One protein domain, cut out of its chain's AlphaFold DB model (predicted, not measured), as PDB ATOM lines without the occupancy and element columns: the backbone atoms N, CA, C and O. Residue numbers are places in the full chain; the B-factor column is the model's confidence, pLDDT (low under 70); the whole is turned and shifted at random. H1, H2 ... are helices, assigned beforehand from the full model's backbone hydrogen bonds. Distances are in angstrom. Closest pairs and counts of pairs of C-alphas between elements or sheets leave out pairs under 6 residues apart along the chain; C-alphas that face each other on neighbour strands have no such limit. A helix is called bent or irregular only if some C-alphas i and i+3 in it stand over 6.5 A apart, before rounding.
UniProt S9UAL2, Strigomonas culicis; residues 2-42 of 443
ATOM      1  N   GLU A   2     -26.003  91.731  68.925       77.12
ATOM      2  CA  GLU A   2     -24.663  92.329  69.083       77.12
ATOM      3  C   GLU A   2     -24.511  93.682  68.378       77.12
ATOM      4  O   GLU A   2     -24.046  94.627  69.002       77.12
ATOM      5  N   ALA A   3     -25.028  93.823  67.150       81.12
ATOM      6  CA  ALA A   3     -25.041  95.106  66.437       81.12
ATOM      7  C   ALA A   3     -25.794  96.221  67.195       81.12
ATOM      8  O   ALA A   3     -25.384  97.374  67.169       81.12
ATOM      9  N   ALA A   4     -26.863  95.874  67.923       80.94
ATOM     10  CA  ALA A   4     -27.624  96.828  68.731       80.94
ATOM     11  C   ALA A   4     -26.875  97.242  70.013       80.94
ATOM     12  O   ALA A   4     -26.942  98.401  70.399       80.94
ATOM     13  N   ARG A   5     -26.119  96.324  70.639       79.25
ATOM     14  CA  ARG A   5     -25.255  96.639  71.794       79.25
ATOM     15  C   ARG A   5     -24.045  97.484  71.395       79.25
ATOM     16  O   ARG A   5     -23.630  98.345  72.158       79.25
ATOM     17  N   ALA A   6     -23.485  97.237  70.211       81.19
ATOM     18  CA  ALA A   6     -22.391  98.037  69.670       81.19
ATOM     19  C   ALA A   6     -22.853  99.472  69.365       81.19
ATOM     20  O   ALA A   6     -22.201 100.417  69.794       81.19
ATOM     21  N   ALA A   7     -24.023  99.628  68.731       82.19
ATOM     22  CA  ALA A   7     -24.631 100.936  68.485       82.19
ATOM     23  C   ALA A   7     -24.981 101.684  69.787       82.19
ATOM     24  O   ALA A   7     -24.794 102.891  69.875       82.19
ATOM     25  N   GLU A   8     -25.456 100.970  70.814       84.81
ATOM     26  CA  GLU A   8     -25.709 101.521  72.152       84.81
ATOM     27  C   GLU A   8     -24.413 102.023  72.812       84.81
ATOM     28  O   GLU A   8     -24.368 103.144  73.314       84.81
ATOM     29  N   HIS A   9     -23.343 101.227  72.771       79.81
ATOM     30  CA  HIS A   9     -22.042 101.598  73.331       79.81
ATOM     31  C   HIS A   9     -21.425 102.805  72.608       79.81
ATOM     32  O   HIS A   9     -20.897 103.712  73.246       79.81
ATOM     33  N   GLU A  10     -21.513 102.843  71.279       81.69
ATOM     34  CA  GLU A  10     -21.032 103.963  70.464       81.69
ATOM     35  C   GLU A  10     -21.839 105.248  70.718       81.69
ATOM     36  O   GLU A  10     -21.264 106.333  70.811       81.69
ATOM     37  N   PHE A  11     -23.156 105.128  70.917       83.19
ATOM     38  CA  PHE A  11     -24.028 106.246  71.282       83.19
ATOM     39  C   PHE A  11     -23.652 106.861  72.636       83.19
ATOM     40  O   PHE A  11     -23.578 108.086  72.752       83.19
ATOM     41  N   PHE A  12     -23.387 106.034  73.651       82.62
ATOM     42  CA  PHE A  12     -22.972 106.528  74.964       82.62
ATOM     43  C   PHE A  12     -21.544 107.096  74.955       82.62
ATOM     44  O   PHE A  12     -21.306 108.104  75.612       82.62
ATOM     45  N   ALA A  13     -20.626 106.527  74.166       79.56
ATOM     46  CA  ALA A  13     -19.241 106.994  74.070       79.56
ATOM     47  C   ALA A  13     -19.084 108.323  73.303       79.56
ATOM     48  O   ALA A  13     -18.283 109.166  73.699       79.56
ATOM     49  N   ASN A  14     -19.855 108.534  72.229       82.56
ATOM     50  CA  ASN A  14     -19.715 109.703  71.348       82.56
ATOM     51  C   ASN A  14     -20.643 110.879  71.706       82.56
ATOM     52  O   ASN A  14     -20.574 111.933  71.072       82.56
ATOM     53  N   SER A  15     -21.537 110.723  72.690       81.69
ATOM     54  CA  SER A  15     -22.475 111.781  73.076       81.69
ATOM     55  C   SER A  15     -21.836 112.779  74.055       81.69
ATOM     56  O   SER A  15     -21.433 112.376  75.147       81.69
ATOM     57  N   PRO A  16     -21.807 114.091  73.749       76.50
ATOM     58  CA  PRO A  16     -21.141 115.108  74.574       76.50
ATOM     59  C   PRO A  16     -21.769 115.322  75.962       76.50
ATOM     60  O   PRO A  16     -21.175 115.994  76.795       76.50
ATOM     61  N   VAL A  17     -22.962 114.770  76.218       79.62
ATOM     62  CA  VAL A  17     -23.661 114.853  77.516       79.62
ATOM     63  C   VAL A  17     -23.533 113.557  78.329       79.62
ATOM     64  O   VAL A  17     -23.639 113.592  79.550       79.62
ATOM     65  N   TYR A  18     -23.312 112.411  77.671       77.81
ATOM     66  CA  TYR A  18     -23.339 111.087  78.310       77.81
ATOM     67  C   TYR A  18     -21.990 110.353  78.306       77.81
ATOM     68  O   TYR A  18     -21.900 109.292  78.919       77.81
ATOM     69  N   CYS A  19     -20.955 110.920  77.676       76.31
ATOM     70  CA  CYS A  19     -19.602 110.354  77.621       76.31
ATOM     71  C   CYS A  19     -19.056 110.034  79.025       76.31
ATOM     72  O   CYS A  19     -18.576 108.929  79.265       76.31
ATOM     73  N   ASP A  20     -19.261 110.943  79.985       79.19
ATOM     74  CA  ASP A  20     -18.808 110.784  81.375       79.19
ATOM     75  C   ASP A  20     -19.507 109.634  82.126       79.19
ATOM     76  O   ASP A  20     -19.001 109.150  83.137       79.19
ATOM     77  N   ILE A  21     -20.679 109.189  81.651       80.62
ATOM     78  CA  ILE A  21     -21.456 108.094  82.253       80.62
ATOM     79  C   ILE A  21     -21.549 106.859  81.351       80.62
ATOM     80  O   ILE A  21     -22.330 105.951  81.651       80.62
ATOM     81  N   ALA A  22     -20.782 106.807  80.258       77.44
ATOM     82  CA  ALA A  22     -20.854 105.734  79.270       77.44
ATOM     83  C   ALA A  22     -20.540 104.358  79.880       77.44
ATOM     84  O   ALA A  22     -21.233 103.384  79.590       77.44
ATOM     85  N   ASP A  23     -19.595 104.307  80.823       77.75
ATOM     86  CA  ASP A  23     -19.208 103.092  81.557       77.75
ATOM     87  C   ASP A  23     -20.297 102.578  82.520       77.75
ATOM     88  O   ASP A  23     -20.311 101.410  82.915       77.75
ATOM     89  N   VAL A  24     -21.223 103.462  82.900       79.81
ATOM     90  CA  VAL A  24     -22.293 103.249  83.892       79.81
ATOM     91  C   VAL A  24     -23.677 103.170  83.234       79.81
ATOM     92  O   VAL A  24     -24.699 103.114  83.926       79.81
ATOM     93  N   SER A  25     -23.717 103.179  81.901       78.75
ATOM     94  CA  SER A  25     -24.929 103.250  81.087       78.75
ATOM     95  C   SER A  25     -25.009 102.082  80.102       78.75
ATOM     96  O   SER A  25     -24.032 101.395  79.815       78.75
ATOM     97  N   GLY A  26     -26.214 101.823  79.602       85.44
ATOM     98  CA  GLY A  26     -26.469 100.775  78.619       85.44
ATOM     99  C   GLY A  26     -26.859  99.414  79.197       85.44
ATOM    100  O   GLY A  26     -26.818  99.144  80.402       85.44
ATOM    101  N   THR A  27     -27.272  98.532  78.295       85.81
ATOM    102  CA  THR A  27     -27.949  97.273  78.618       85.81
ATOM    103  C   THR A  27     -27.016  96.267  79.300       85.81
ATOM    104  O   THR A  27     -27.446  95.505  80.171       85.81
ATOM    105  N   ILE A  28     -25.721  96.279  78.965       82.88
ATOM    106  CA  ILE A  28     -24.713  95.402  79.586       82.88
ATOM    107  C   ILE A  28     -24.495  95.789  81.051       82.88
ATOM    108  O   ILE A  28     -24.474  94.916  81.925       82.88
ATOM    109  N   TYR A  29     -24.365  97.088  81.331       85.12
ATOM    110  CA  TYR A  29     -24.219  97.587  82.693       85.12
ATOM    111  C   TYR A  29     -25.496  97.348  83.510       85.12
ATOM    112  O   TYR A  29     -25.421  96.849  84.632       85.12
ATOM    113  N   LEU A  30     -26.675  97.589  82.923       88.31
ATOM    114  CA  LEU A  30     -27.961  97.292  83.558       88.31
ATOM    115  C   LEU A  30     -28.097  95.806  83.918       88.31
ATOM    116  O   LEU A  30     -28.483  95.489  85.038       88.31
ATOM    117  N   SER A  31     -27.742  94.891  83.012       87.50
ATOM    118  CA  SER A  31     -27.788  93.448  83.276       87.50
ATOM    119  C   SER A  31     -26.862  93.045  84.428       87.50
ATOM    120  O   SER A  31     -27.290  92.322  85.329       87.50
ATOM    121  N   LYS A  32     -25.627  93.570  84.459       86.69
ATOM    122  CA  LYS A  32     -24.693  93.353  85.576       86.69
ATOM    123  C   LYS A  32     -25.245  93.912  86.887       86.69
ATOM    124  O   LYS A  32     -25.202  93.225  87.903       86.69
ATOM    125  N   LYS A  33     -25.807  95.124  86.863       87.69
ATOM    126  CA  LYS A  33     -26.378  95.785  88.042       87.69
ATOM    127  C   LYS A  33     -27.612  95.053  88.576       87.69
ATOM    128  O   LYS A  33     -27.714  94.865  89.782       87.69
ATOM    129  N   LEU A  34     -28.508  94.588  87.704       91.56
ATOM    130  CA  LEU A  34     -29.662  93.768  88.085       91.56
ATOM    131  C   LEU A  34     -29.228  92.424  88.675       91.56
ATOM    132  O   LEU A  34     -29.799  91.997  89.672       91.56
ATOM    133  N   ASN A  35     -28.200  91.786  88.107       89.62
ATOM    134  CA  ASN A  35     -27.668  90.533  88.643       89.62
ATOM    135  C   ASN A  35     -27.033  90.732  90.032       89.62
ATOM    136  O   ASN A  35     -27.288  89.948  90.938       89.62
ATOM    137  N   LEU A  36     -26.268  91.814  90.232       87.56
ATOM    138  CA  LEU A  36     -25.700  92.163  91.540       87.56
ATOM    139  C   LEU A  36     -26.785  92.454  92.583       87.56
ATOM    140  O   LEU A  36     -26.724  91.914  93.683       87.56
ATOM    141  N   LEU A  37     -27.793  93.259  92.232       90.50
ATOM    142  CA  LEU A  37     -28.918  93.558  93.125       90.50
ATOM    143  C   LEU A  37     -29.724  92.299  93.469       90.50
ATOM    144  O   LEU A  37     -30.150  92.137  94.610       90.50
ATOM    145  N   LEU A  38     -29.911  91.393  92.506       88.88
ATOM    146  CA  LEU A  38     -30.580  90.116  92.734       88.88
ATOM    147  C   LEU A  38     -29.774  89.222  93.684       88.88
ATOM    148  O   LEU A  38     -30.349  88.662  94.614       88.88
ATOM    149  N   LEU A  39     -28.458  89.103  93.484       86.81
ATOM    150  CA  LEU A  39     -27.583  88.305  94.349       86.81
ATOM    151  C   LEU A  39     -27.531  88.852  95.779       86.81
ATOM    152  O   LEU A  39     -27.621  88.075  96.727       86.81
ATOM    153  N   ASP A  40     -27.436  90.173  95.940       85.62
ATOM    154  CA  ASP A  40     -27.427  90.820  97.255       85.62
ATOM    155  C   ASP A  40     -28.767  90.633  97.983       85.62
ATOM    156  O   ASP A  40     -28.809  90.247  99.155       85.62
ATOM    157  N   HIS A  41     -29.884  90.764  97.257       88.56
ATOM    158  CA  HIS A  41     -31.205  90.478  97.806       88.56
ATOM    159  C   HIS A  41     -31.352  89.007  98.222       88.56
ATOM    160  O   HIS A  41     -31.767  88.731  99.349       88.56
ATOM    161  N   ILE A  42     -30.948  88.059  97.368       87.00
ATOM    162  CA  ILE A  42     -30.960  86.622  97.687       87.00
ATOM    163  C   ILE A  42     -30.127  86.353  98.950       87.00
ATOM    164  O   ILE A  42     -30.593  85.665  99.859       87.00
TER     165      ILE A  42
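AT A GLANCE: This is residues 2 to 42 of the 443 residues of a protein of Strigomonas culicis (UniProt S9UAL2). Helix H1 and the short helix H2, which folds back beside the later part of H1, make a small hairpin, and the long helix H3 leads away from it as an arm at nearly a right angle to H1. H3 begins near the hairpin, while its residues 34 to 42 stick out free. The printed part has 41 residues with three named helices, in the order H1, H2, H3, and no named strand; the class is all helix. The whole is loose, with a radius of gyration of the C-alphas of 12.1 A, and flat, spanning 37 by 23 by 8 A.

IN THESE COORDINATES: H1, residues 2 to 14, begins at C-alpha 2 at (-24.663, 92.329, 69.083) and is 18.2 A long from first to last C-alpha. H2, residues 19 to 24, measures 9.9 A and is irregular: C-alphas 20 and 23 are 7.7 A apart. H3, residues 27 to 42, runs 22.0 A from C-alpha 27 at (-27.949, 97.273, 78.618) to C-alpha 42 at (-30.960, 86.622, 97.687).

HOW THE PARTS SIT: H1 touches H2 with residues 9 to 13 alone; the closest C-alphas, of Phe 12 and Ala 22, are 4.9 A apart. The two form a helical hairpin, running opposite ways at a steep tilt of 43 degrees. H2 and H3 are close but not clearly touching, the closest C-alphas being those of Asp 23 and Tyr 29, 7.5 A apart; they run the same way at a steep tilt of 39 degrees. H1 and H3 are also close but not clearly touching, with the C-alphas of Arg 5 and Thr 27 closest at 7.4 A, and stand about perpendicular at 80 degrees. In H1 and H3 every O i to N i+4 pair is within hydrogen-bond range; in H2 0 of 2 are, against 2 of 3 O i to N i+3 pairs.

THE WHOLE: The C-alphas farthest apart, of Pro 16 and Ile 42, are 38.0 A apart. Both links are tight, and the printed part has no cut. The mean pLDDT of the printed part is 83.1, and no printed residue is under 70.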